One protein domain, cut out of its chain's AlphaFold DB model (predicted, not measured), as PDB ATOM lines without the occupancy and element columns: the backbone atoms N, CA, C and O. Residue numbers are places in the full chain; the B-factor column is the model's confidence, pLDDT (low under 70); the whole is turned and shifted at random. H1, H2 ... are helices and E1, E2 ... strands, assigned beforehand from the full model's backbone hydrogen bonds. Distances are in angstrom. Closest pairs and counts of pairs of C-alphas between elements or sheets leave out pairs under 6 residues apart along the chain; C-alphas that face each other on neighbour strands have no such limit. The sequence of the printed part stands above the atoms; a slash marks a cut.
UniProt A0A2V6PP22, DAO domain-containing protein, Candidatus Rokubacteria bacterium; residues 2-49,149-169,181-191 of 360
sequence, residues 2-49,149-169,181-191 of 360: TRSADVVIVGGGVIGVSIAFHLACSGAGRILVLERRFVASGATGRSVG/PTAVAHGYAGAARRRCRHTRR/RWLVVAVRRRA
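This is residues 2 to 49, 149 to 169 and 181 to 191 of the 360 residues of the protein "DAO domain-containing protein" of Candidatus Rokubacteria bacterium (UniProt A0A2V6PP22). A small sheet of three short strands, E1, E2 and E3, has helix H1 packed over one face, and a second helix, H2, lies side by side with H1 and reaches the sheet with its residues 157 to 161. After E2 comes a long stretch with no named element, residues 35 to 49, whose C-alphas lie 9 to 22 A from the mean of all C-alphas. The printed part has 80 residues, with three named strands and two named helices in the order E1 H1 E2 H2 E3 along the chain. The sheet order is E1, E2, E3, mixed, and the class is mixed, helices and strands, with 36 of the 80 residues in named elements, under half. The whole is compact, with a radius of gyration of the C-alphas of 12.2 A and spans of 41 by 28 by 16 A.

In the sheet, E1 is residues 7 to 10, 10.2 A from first to last C-alpha, and begins with C-alpha 7 at (-43.558, 1.319, -19.168). E2 is residues 31 to 34, 10.0 A long, and E3 is residues 185 to 187, 6.3 A, ending with C-alpha 187 at (-38.531, -0.737, -27.353). H1 is residues 14 to 25, 16.3 A long. H2, residues 149 to 161, is 18.3 A long and begins with C-alpha 149 at (-22.223, 12.602, -20.568).

E2 is the inner strand. E1 and E2 are parallel, at 18 degrees, with N 9 and O 32 within hydrogen-bond range at 2.9 A and N 34 and O 9 at 2.8 A. E2 and E3 are antiparallel, at 172 degrees, with N 187 and O 31 within range at 2.9 A. The edge strands E1 and E3 are apart. E1, H1 and E2 form a strand-helix-strand unit, two parallel neighbour strands with a helix between, and its crossover is right-handed. H1 is on the sheet at a height of 9.3 A, over E2 and only just over E1, where 3 of its C-alphas fall. It runs along the strands, at 10 degrees to E2 on the local plane; the closest C-alphas of H1 and E2, those of Ala 20 and Ile 31, are 6.6 A apart. H1 and H2 touch, their closest C-alphas being those of Phe 21 and Ala 160 at 4.2 A, and they run the same way at a shallow tilt of 26 degrees. H2 is also on the sheet, and the closest C-alphas of H2 and E3, those of Arg 161 and Val 187, are 5.8 A apart. The arrangement is two layers, helices H1 and H2 on one face of the sheet. In both helices every O i to N i+4 pair is within hydrogen-bond range.

The two C-alphas farthest apart, those of Val 48 and Ala 191, are 42.1 A from each other. Residues 50 to 148 are not printed, and C-alphas 49 and 149 are 5.4 A apart across that cut; residues 170 to 180 are not printed either, with 28.4 A between C-alphas 169 and 181. The links E1 to H1 and H1 to E2 are tight, and those from E2 to H2 and from H2 to E3 run across the cuts. The mean pLDDT of the printed part is 79.2, and it is under 70 at residue 2, residues 163 to 169 and residues 181 to 191, which include E3.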
ATOM      1  N   THR A   2     -46.836   3.899 -31.539       52.22
ATOM      2  CA  THR A   2     -47.332   2.821 -30.661       52.22
ATOM      3  C   THR A   2     -48.460   3.333 -29.761       52.22
ATOM      4  O   THR A   2     -48.210   4.200 -28.933       52.22
ATOM      5  N   ARG A   3     -49.687   2.804 -29.900       71.06
ATOM      6  CA  ARG A   3     -50.860   3.249 -29.111       71.06
ATOM      7  C   ARG A   3     -50.825   2.868 -27.621       71.06
ATOM      8  O   ARG A   3     -51.611   3.402 -26.855       71.06
ATOM      9  N   SER A   4     -49.936   1.964 -27.213       76.88
ATOM     10  CA  SER A   4     -49.677   1.656 -25.804       76.88
ATOM     11  C   SER A   4     -48.234   1.187 -25.599       76.88
ATOM     12  O   SER A   4     -47.587   0.684 -26.531       76.88
ATOM     13  N   ALA A   5     -47.763   1.349 -24.369       84.50
ATOM     14  CA  ALA A   5     -46.502   0.866 -23.822       84.50
ATOM     15  C   ALA A   5     -46.802   0.161 -22.488       84.50
ATOM     16  O   ALA A   5     -47.896   0.329 -21.953       84.50
ATOM     17  N   ASP A   6     -45.853  -0.625 -21.989       86.88
ATOM     18  CA  ASP A   6     -45.952  -1.307 -20.692       86.88
ATOM     19  C   ASP A   6     -45.220  -0.497 -19.603       86.88
ATOM     20  O   ASP A   6     -45.630  -0.503 -18.449       86.88
ATOM     21  N   VAL A   7     -44.193   0.276 -19.990       90.50
ATOM     22  CA  VAL A   7     -43.558   1.319 -19.168       90.50
ATOM     23  C   VAL A   7     -43.377   2.589 -20.005       90.50
ATOM     24  O   VAL A   7     -42.926   2.519 -21.152       90.50
ATOM     25  N   VAL A   8     -43.690   3.754 -19.432       92.44
ATOM     26  CA  VAL A   8     -43.412   5.074 -20.025       92.44
ATOM     27  C   VAL A   8     -42.422   5.823 -19.137       92.44
ATOM     28  O   VAL A   8     -42.620   5.915 -17.932       92.44
ATOM     29  N   ILE A   9     -41.365   6.361 -19.743       94.56
ATOM     30  CA  ILE A   9     -40.315   7.142 -19.084       94.56
ATOM     31  C   ILE A   9     -40.348   8.550 -19.680       94.56
ATOM     32  O   ILE A   9     -40.314   8.706 -20.902       94.56
ATOM     33  N   VAL A  10     -40.414   9.575 -18.834       95.12
ATOM     34  CA  VAL A  10     -40.415  10.981 -19.257       95.12
ATOM     35  C   VAL A  10     -39.035  11.575 -18.986       95.12
ATOM     36  O   VAL A  10     -38.579  11.586 -17.847       95.12
ATOM     37  N   GLY A  11     -38.374  12.061 -20.038       92.38
ATOM     38  CA  GLY A  11     -37.009  12.589 -20.005       92.38
ATOM     39  C   GLY A  11     -35.981  11.649 -20.645       92.38
ATOM     40  O   GLY A  11     -35.851  10.483 -20.280       92.38
ATOM     41  N   GLY A  12     -35.217  12.184 -21.600       93.81
ATOM     42  CA  GLY A  12     -34.121  11.513 -22.309       93.81
ATOM     43  C   GLY A  12     -32.722  11.861 -21.793       93.81
ATOM     44  O   GLY A  12     -31.750  11.694 -22.528       93.81
ATOM     45  N   GLY A  13     -32.603  12.385 -20.569       96.44
ATOM     46  CA  GLY A  13     -31.319  12.516 -19.866       96.44
ATOM     47  C   GLY A  13     -30.773  11.157 -19.407       96.44
ATOM     48  O   GLY A  13     -31.500  10.162 -19.433       96.44
ATOM     49  N   VAL A  14     -29.507  11.117 -18.966       97.00
ATOM     50  CA  VAL A  14     -28.763   9.869 -18.670       97.00
ATOM     51  C   VAL A  14     -29.526   8.891 -17.764       97.00
ATOM     52  O   VAL A  14     -29.578   7.701 -18.065       97.00
ATOM     53  N   ILE A  15     -30.205   9.391 -16.727       97.38
ATOM     54  CA  ILE A  15     -31.013   8.583 -15.799       97.38
ATOM     55  C   ILE A  15     -32.151   7.864 -16.543       97.38
ATOM     56  O   ILE A  15     -32.274   6.644 -16.459       97.38
ATOM     57  N   GLY A  16     -32.953   8.589 -17.330       96.69
ATOM     58  CA  GLY A  16     -34.102   8.020 -18.044       96.69
ATOM     59  C   GLY A  16     -33.707   6.989 -19.106       96.69
ATOM     60  O   GLY A  16     -34.377   5.966 -19.262       96.69
ATOM     61  N   VAL A  17     -32.587   7.204 -19.803       95.75
ATOM     62  CA  VAL A  17     -32.079   6.242 -20.799       95.75
ATOM     63  C   VAL A  17     -31.359   5.048 -20.164       95.75
ATOM     64  O   VAL A  17     -31.448   3.951 -20.712       95.75
ATOM     65  N   SER A  18     -30.730   5.218 -18.995       96.25
ATOM     66  CA  SER A  18     -30.183   4.116 -18.191       96.25
ATOM     67  C   SER A  18     -31.302   3.222 -17.641       96.25
ATOM     68  O   SER A  18     -31.283   2.010 -17.861       96.25
ATOM     69  N   ILE A  19     -32.363   3.804 -17.064       96.25
ATOM     70  CA  ILE A  19     -33.572   3.065 -16.655       96.25
ATOM     71  C   ILE A  19     -34.162   2.303 -17.852       96.25
ATOM     72  O   ILE A  19     -34.452   1.111 -17.746       96.25
ATOM     73  N   ALA A  20     -34.275   2.942 -19.022       94.38
ATOM     74  CA  ALA A  20     -34.762   2.287 -20.238       94.38
ATOM     75  C   ALA A  20     -33.866   1.125 -20.712       94.38
ATOM     76  O   ALA A  20     -34.376   0.145 -21.256       94.38
ATOM     77  N   PHE A  21     -32.549   1.221 -20.513       94.12
ATOM     78  CA  PHE A  21     -31.593   0.153 -20.802       94.12
ATOM     79  C   PHE A  21     -31.738  -1.018 -19.825       94.12
ATOM     80  O   PHE A  21     -31.934  -2.149 -20.272       94.12
ATOM     81  N   HIS A  22     -31.727  -0.767 -18.514       93.69
ATOM     82  CA  HIS A  22     -31.844  -1.825 -17.510       93.69
ATOM     83  C   HIS A  22     -33.199  -2.546 -17.579       93.69
ATOM     84  O   HIS A  22     -33.229  -3.775 -17.547       93.69
ATOM     85  N   LEU A  23     -34.302  -1.819 -17.803       92.00
ATOM     86  CA  LEU A  23     -35.620  -2.414 -18.062       92.00
ATOM     87  C   LEU A  23     -35.667  -3.220 -19.373       92.00
ATOM     88  O   LEU A  23     -36.382  -4.220 -19.466       92.00
ATOM     89  N   ALA A  24     -34.908  -2.822 -20.400       88.94
ATOM     90  CA  ALA A  24     -34.801  -3.596 -21.637       88.94
ATOM     91  C   ALA A  24     -33.977  -4.880 -21.439       88.94
ATOM     92  O   ALA A  24     -34.316  -5.902 -22.036       88.94
ATOM     93  N   CYS A  25     -32.942  -4.852 -20.591       85.81
ATOM     94  CA  CYS A  25     -32.161  -6.032 -20.212       85.81
ATOM     95  C   CYS A  25     -32.944  -7.000 -19.307       85.81
ATOM     96  O   CYS A  25     -32.843  -8.207 -19.506       85.81
ATOM     97  N   SER A  26     -33.771  -6.507 -18.374       87.94
ATOM     98  CA  SER A  26     -34.659  -7.354 -17.555       87.94
ATOM     99  C   SER A  26     -35.903  -7.857 -18.302       87.94
ATOM    100  O   SER A  26     -36.651  -8.685 -17.787       87.94
ATOM    101  N   GLY A  27     -36.131  -7.390 -19.535       83.81
ATOM    102  CA  GLY A  27     -37.219  -7.863 -20.391       83.81
ATOM    103  C   GLY A  27     -38.601  -7.300 -20.043       83.81
ATOM    104  O   GLY A  27     -39.599  -7.934 -20.393       83.81
ATOM    105  N   ALA A  28     -38.672  -6.118 -19.417       82.75
ATOM    106  CA  ALA A  28     -39.883  -5.450 -18.915       82.75
ATOM    107  C   ALA A  28     -40.858  -4.926 -20.008       82.75
ATOM    108  O   ALA A  28     -41.402  -3.826 -19.930       82.75
ATOM    109  N   GLY A  29     -41.095  -5.719 -21.057       82.38
ATOM    110  CA  GLY A  29     -42.127  -5.479 -22.064       82.38
ATOM    111  C   GLY A  29     -41.782  -4.390 -23.083       82.38
ATOM    112  O   GLY A  29     -40.790  -4.477 -23.815       82.38
ATOM    113  N   ARG A  30     -42.690  -3.425 -23.232       82.56
ATOM    114  CA  ARG A  30     -42.629  -2.319 -24.189       82.56
ATOM    115  C   ARG A  30     -42.305  -1.022 -23.462       82.56
ATOM    116  O   ARG A  30     -43.192  -0.408 -22.874       82.56
ATOM    117  N   ILE A  31     -41.056  -0.588 -23.547       86.56
ATOM    118  CA  ILE A  31     -40.580   0.637 -22.899       86.56
ATOM    119  C   ILE A  31     -40.657   1.791 -23.901       86.56
ATOM    120  O   ILE A  31     -40.248   1.645 -25.057       86.56
ATOM    121  N   LEU A  32     -41.184   2.929 -23.457       88.00
ATOM    122  CA  LEU A  32     -41.331   4.153 -24.238       88.00
ATOM    123  C   LEU A  32     -40.661   5.320 -23.506       88.00
ATOM    124  O   LEU A  32     -41.223   5.827 -22.540       88.00
ATOM    125  N   VAL A  33     -39.501   5.779 -23.984       89.38
ATOM    126  CA  VAL A  33     -38.924   7.056 -23.519       89.38
ATOM    127  C   VAL A  33     -39.490   8.206 -24.347       89.38
ATOM    128  O   VAL A  33     -39.479   8.150 -25.583       89.38
ATOM    129  N   LEU A  34     -39.964   9.246 -23.662       88.44
ATOM    130  CA  LEU A  34     -40.456  10.498 -24.226       88.44
ATOM    131  C   LEU A  34     -39.497  11.636 -23.870       88.44
ATOM    132  O   LEU A  34     -39.401  12.040 -22.715       88.44
ATOM    133  N   GLU A  35     -38.816  12.176 -24.880       87.94
ATOM    134  CA  GLU A  35     -37.946  13.348 -24.759       87.94
ATOM    135  C   GLU A  35     -38.460  14.476 -25.665       87.94
ATOM    136  O   GLU A  35     -38.790  14.241 -26.830       87.94
ATOM    137  N   ARG A  36     -38.553  15.685 -25.095       83.69
ATOM    138  CA  ARG A  36     -39.101  16.918 -25.684       83.69
ATOM    139  C   ARG A  36     -38.228  17.493 -26.804       83.69
ATOM    140  O   ARG A  36     -38.749  18.211 -27.654       83.69
ATOM    141  N   ARG A  37     -36.918  17.232 -26.784       88.56
ATOM    142  CA  ARG A  37     -35.968  17.612 -27.843       88.56
ATOM    143  C   ARG A  37     -35.184  16.385 -28.320       88.56
ATOM    144  O   ARG A  37     -35.675  15.621 -29.145       88.56
ATOM    145  N   PHE A  38     -33.975  16.186 -27.798       86.69
ATOM    146  CA  PHE A  38     -33.086  15.067 -28.114       86.69
ATOM    147  C   PHE A  38     -32.482  14.480 -26.828       86.69
ATOM    148  O   PHE A  38     -32.545  15.106 -25.767       86.69
ATOM    149  N   VAL A  39     -31.932  13.261 -26.902       91.25
ATOM    150  CA  VAL A  39     -31.260  12.608 -25.762       91.25
ATOM    151  C   VAL A  39     -30.163  13.531 -25.221       91.25
ATOM    152  O   VAL A  39     -29.578  14.306 -25.966       91.25
ATOM    153  N   ALA A  40     -29.954  13.512 -23.907       94.25
ATOM    154  CA  ALA A  40     -29.063  14.409 -23.169       94.25
ATOM    155  C   ALA A  40     -29.386  15.924 -23.194       94.25
ATOM    156  O   ALA A  40     -28.820  16.638 -22.374       94.25
ATOM    157  N   SER A  41     -30.335  16.437 -23.993       89.81
ATOM    158  CA  SER A  41     -30.590  17.892 -24.175       89.81
ATOM    159  C   SER A  41     -31.013  18.722 -22.937       89.81
ATOM    160  O   SER A  41     -31.229  19.934 -23.047       89.81
ATOM    161  N   GLY A  42     -31.157  18.084 -21.772       93.69
ATOM    162  CA  GLY A  42     -31.315  18.722 -20.461       93.69
ATOM    163  C   GLY A  42     -29.969  18.971 -19.768       93.69
ATOM    164  O   GLY A  42     -29.001  19.374 -20.403       93.69
ATOM    165  N   ALA A  43     -29.903  18.715 -18.456       95.81
ATOM    166  CA  ALA A  43     -28.680  18.892 -17.663       95.81
ATOM    167  C   ALA A  43     -27.535  17.945 -18.072       95.81
ATOM    168  O   ALA A  43     -26.372  18.311 -17.958       95.81
ATOM    169  N   THR A  44     -27.845  16.748 -18.588       96.38
ATOM    170  CA  THR A  44     -26.839  15.752 -19.003       96.38
ATOM    171  C   THR A  44     -25.847  16.316 -20.025       96.38
ATOM    172  O   THR A  44     -24.655  16.309 -19.761       96.38
ATOM    173  N   GLY A  45     -26.321  16.879 -21.140       93.75
ATOM    174  CA  GLY A  45     -25.486  17.487 -22.186       93.75
ATOM    175  C   GLY A  45     -24.915  18.864 -21.823       93.75
ATOM    176  O   GLY A  45     -24.519  19.611 -22.709       93.75
ATOM    177  N   ARG A  46     -24.935  19.223 -20.533       95.69
ATOM    178  CA  ARG A  46     -24.261  20.390 -19.939       95.69
ATOM    179  C   ARG A  46     -23.414  20.006 -18.719       95.69
ATOM    180  O   ARG A  46     -22.929  20.885 -18.018       95.69
ATOM    181  N   SER A  47     -23.306  18.712 -18.415       96.50
ATOM    182  CA  SER A  47     -22.489  18.226 -17.309       96.50
ATOM    183  C   SER A  47     -21.012  18.291 -17.687       96.50
ATOM    184  O   SER A  47     -20.652  18.001 -18.825       96.50
ATOM    185  N   VAL A  48     -20.160  18.595 -16.708       94.69
ATOM    186  CA  VAL A  48     -18.693  18.506 -16.823       94.69
ATOM    187  C   VAL A  48     -18.171  17.059 -16.822       94.69
ATOM    188  O   VAL A  48     -16.973  16.835 -16.909       94.69
ATOM    189  N   GLY A  49     -19.059  16.063 -16.721       95.62
ATOM    190  CA  GLY A  49     -18.728  14.660 -16.987       95.62
ATOM    191  C   GLY A  49     -18.020  13.897 -15.863       95.62
ATOM    192  O   GLY A  49     -17.765  12.710 -16.034       95.62
ATOM    193  N   PRO A 149     -20.870  12.894 -21.035       96.94
ATOM    194  CA  PRO A 149     -22.223  12.602 -20.568       96.94
ATOM    195  C   PRO A 149     -23.230  12.457 -21.723       96.94
ATOM    196  O   PRO A 149     -24.268  11.803 -21.566       96.94
ATOM    197  N   THR A 150     -22.936  13.037 -22.891       95.88
ATOM    198  CA  THR A 150     -23.726  12.889 -24.117       95.88
ATOM    199  C   THR A 150     -23.463  11.527 -24.750       95.88
ATOM    200  O   THR A 150     -24.432  10.813 -25.032       95.88
ATOM    201  N   ALA A 151     -22.198  11.120 -24.904       96.69
ATOM    202  CA  ALA A 151     -21.836   9.786 -25.391       96.69
ATOM    203  C   ALA A 151     -22.436   8.685 -24.509       96.69
ATOM    204  O   ALA A 151     -23.130   7.805 -25.022       96.69
ATOM    205  N   VAL A 152     -22.297   8.792 -23.183       97.56
ATOM    206  CA  VAL A 152     -22.877   7.860 -22.200       97.56
ATOM    207  C   VAL A 152     -24.397   7.735 -22.373       97.56
ATOM    208  O   VAL A 152     -24.933   6.627 -22.494       97.56
ATOM    209  N   ALA A 153     -25.121   8.856 -22.452       96.69
ATOM    210  CA  ALA A 153     -26.571   8.840 -22.641       96.69
ATOM    211  C   ALA A 153     -26.988   8.272 -24.014       96.69
ATOM    212  O   ALA A 153     -27.962   7.518 -24.110       96.69
ATOM    213  N   HIS A 154     -26.243   8.576 -25.079       94.69
ATOM    214  CA  HIS A 154     -26.469   7.997 -26.405       94.69
ATOM    215  C   HIS A 154     -26.131   6.495 -26.454       94.69
ATOM    216  O   HIS A 154     -26.847   5.737 -27.117       94.69
ATOM    217  N   GLY A 155     -25.125   6.048 -25.701       94.94
ATOM    218  CA  GLY A 155     -24.765   4.648 -25.485       94.94
ATOM    219  C   GLY A 155     -25.912   3.870 -24.849       94.94
ATOM    220  O   GLY A 155     -26.423   2.928 -25.461       94.94
ATOM    221  N   TYR A 156     -26.405   4.322 -23.689       96.12
ATOM    222  CA  TYR A 156     -27.574   3.740 -23.014       96.12
ATOM    223  C   TYR A 156     -28.830   3.740 -23.901       96.12
ATOM    224  O   TYR A 156     -29.482   2.705 -24.065       96.12
ATOM    225  N   ALA A 157     -29.150   4.865 -24.554       93.38
ATOM    226  CA  ALA A 157     -30.292   4.955 -25.468       93.38
ATOM    227  C   ALA A 157     -30.158   3.989 -26.663       93.38
ATOM    228  O   ALA A 157     -31.138   3.370 -27.089       93.38
ATOM    229  N   GLY A 158     -28.944   3.825 -27.196       91.38
ATOM    230  CA  GLY A 158     -28.616   2.836 -28.219       91.38
ATOM    231  C   GLY A 158     -28.766   1.401 -27.711       91.38
ATOM    232  O   GLY A 158     -29.367   0.569 -28.393       91.38
ATOM    233  N   ALA A 159     -28.288   1.105 -26.505       91.12
ATOM    234  CA  ALA A 159     -28.348  -0.214 -25.883       91.12
ATOM    235  C   ALA A 159     -29.792  -0.669 -25.606       91.12
ATOM    236  O   ALA A 159     -30.160  -1.795 -25.956       91.12
ATOM    237  N   ALA A 160     -30.635   0.238 -25.100       89.94
ATOM    238  CA  ALA A 160     -32.072   0.025 -24.942       89.94
ATOM    239  C   ALA A 160     -32.747  -0.303 -26.291       89.94
ATOM    240  O   ALA A 160     -33.433  -1.319 -26.421       89.94
ATOM    241  N   ARG A 161     -32.477   0.488 -27.347       84.50
ATOM    242  CA  ARG A 161     -32.973   0.226 -28.720       84.50
ATOM    243  C   ARG A 161     -32.510  -1.125 -29.270       84.50
ATOM    244  O   ARG A 161     -33.264  -1.784 -29.987       84.50
ATOM    245  N   ARG A 162     -31.287  -1.554 -28.936       81.00
ATOM    246  CA  ARG A 162     -30.717  -2.858 -29.325       81.00
ATOM    247  C   ARG A 162     -31.346  -4.051 -28.580       81.00
ATOM    248  O   ARG A 162     -31.120  -5.172 -29.024       81.00
ATOM    249  N   ARG A 163     -32.184  -3.813 -27.554       65.00
ATOM    250  CA  ARG A 163     -32.804  -4.798 -26.634       65.00
ATOM    251  C   ARG A 163     -31.820  -5.550 -25.724       65.00
ATOM    252  O   ARG A 163     -32.074  -6.703 -25.394       65.00
ATOM    253  N   CYS A 164     -30.730  -4.894 -25.314       51.19
ATOM    254  CA  CYS A 164     -29.610  -5.518 -24.593       51.19
ATOM    255  C   CYS A 164     -28.848  -6.558 -25.452       51.19
ATOM    256  O   CYS A 164     -29.431  -7.293 -26.248       51.19
ATOM    257  N   ARG A 165     -27.512  -6.615 -25.357       42.84
ATOM    258  CA  ARG A 165     -26.685  -7.355 -26.343       42.84
ATOM    259  C   ARG A 165     -26.694  -8.890 -26.168       42.84
ATOM    260  O   ARG A 165     -26.151  -9.592 -27.013       42.84
ATOM    261  N   HIS A 166     -27.359  -9.395 -25.127       40.34
ATOM    262  CA  HIS A 166     -27.327 -10.791 -24.673       40.34
ATOM    263  C   HIS A 166     -28.390 -11.737 -25.289       40.34
ATOM    264  O   HIS A 166     -28.499 -12.880 -24.853       40.34
ATOM    265  N   THR A 167     -29.188 -11.331 -26.294       32.44
ATOM    266  CA  THR A 167     -30.205 -12.229 -26.910       32.44
ATOM    267  C   THR A 167     -30.240 -12.223 -28.450       32.44
ATOM    268  O   THR A 167     -30.026 -11.206 -29.110       32.44
ATOM    269  N   ARG A 168     -30.518 -13.398 -29.048       28.28
ATOM    270  CA  ARG A 168     -30.543 -13.634 -30.513       28.28
ATOM    271  C   ARG A 168     -31.632 -12.808 -31.235       28.28
ATOM    272  O   ARG A 168     -32.786 -12.756 -30.817       28.28
ATOM    273  N   ARG A 169     -31.280 -12.210 -32.384       26.22
ATOM    274  CA  ARG A 169     -32.133 -11.321 -33.214       26.22
ATOM    275  C   ARG A 169     -32.978 -12.049 -34.279       26.22
ATOM    276  O   ARG A 169     -32.434 -12.872 -35.003       26.22
ATOM    277  N   ARG A 181     -42.165  16.281 -32.990       27.03
ATOM    278  CA  ARG A 181     -40.818  15.702 -32.793       27.03
ATOM    279  C   ARG A 181     -40.499  15.385 -31.326       27.03
ATOM    280  O   ARG A 181     -39.711  16.072 -30.692       27.03
ATOM    281  N   TRP A 182     -41.089  14.309 -30.815       29.67
ATOM    282  CA  TRP A 182     -40.607  13.608 -29.625       29.67
ATOM    283  C   TRP A 182     -39.601  12.541 -30.057       29.67
ATOM    284  O   TRP A 182     -39.909  11.745 -30.951       29.67
ATOM    285  N   LEU A 183     -38.429  12.467 -29.419       40.62
ATOM    286  CA  LEU A 183     -37.443  11.424 -29.724       40.62
ATOM    287  C   LEU A 183     -37.840  10.092 -29.068       40.62
ATOM    288  O   LEU A 183     -37.261   9.651 -28.078       40.62
ATOM    289  N   VAL A 184     -38.859   9.453 -29.642       49.03
ATOM    290  CA  VAL A 184     -39.452   8.203 -29.159       49.03
ATOM    291  C   VAL A 184     -38.430   7.062 -29.189       49.03
ATOM    292  O   VAL A 184     -38.142   6.479 -30.237       49.03
ATOM    293  N   VAL A 185     -37.922   6.683 -28.014       51.97
ATOM    294  CA  VAL A 185     -37.218   5.406 -27.828       51.97
ATOM    295  C   VAL A 185     -38.265   4.343 -27.505       51.97
ATOM    296  O   VAL A 185     -38.539   4.060 -26.343       51.97
ATOM    297  N   ALA A 186     -38.889   3.786 -28.545       47.50
ATOM    298  CA  ALA A 186     -39.856   2.698 -28.411       47.50
ATOM    299  C   ALA A 186     -39.170   1.329 -28.536       47.50
ATOM    300  O   ALA A 186     -38.894   0.848 -29.639       47.50
ATOM    301  N   VAL A 187     -38.947   0.667 -27.403       47.56
ATOM    302  CA  VAL A 187     -38.531  -0.737 -27.353       47.56
ATOM    303  C   VAL A 187     -39.792  -1.603 -27.413       47.56
ATOM    304  O   VAL A 187     -40.691  -1.457 -26.593       47.56
ATOM    305  N   ARG A 188     -39.905  -2.503 -28.398       36.53
ATOM    306  CA  ARG A 188     -41.060  -3.416 -28.553       36.53
ATOM    307  C   ARG A 188     -40.662  -4.871 -28.319       36.53
ATOM    308  O   ARG A 188     -39.777  -5.360 -29.027       36.53
ATOM    309  N   ARG A 189     -41.391  -5.605 -27.472       37.31
ATOM    310  CA  ARG A 189     -41.493  -7.078 -27.550       37.31
ATOM    311  C   ARG A 189     -42.314  -7.472 -28.795       37.31
ATOM    312  O   ARG A 189     -43.196  -6.722 -29.213       37.31
ATOM    313  N   ARG A 190     -42.037  -8.633 -29.405       35.12
ATOM    314  CA  ARG A 190     -42.927  -9.249 -30.413       35.12
ATOM    315  C   ARG A 190     -43.892 -10.171 -29.665       35.12
ATOM    316  O   ARG A 190     -43.427 -11.034 -28.925       35.12
ATOM    317  N   ALA A 191     -45.198  -9.973 -29.819       37.38
ATOM    318  CA  ALA A 191     -46.188 -10.878 -29.236       37.38
ATOM    319  C   ALA A 191     -46.052 -12.285 -29.845       37.38
ATOM    320  O   ALA A 191     -45.691 -12.418 -31.021       37.38
TER     321      ALA A 191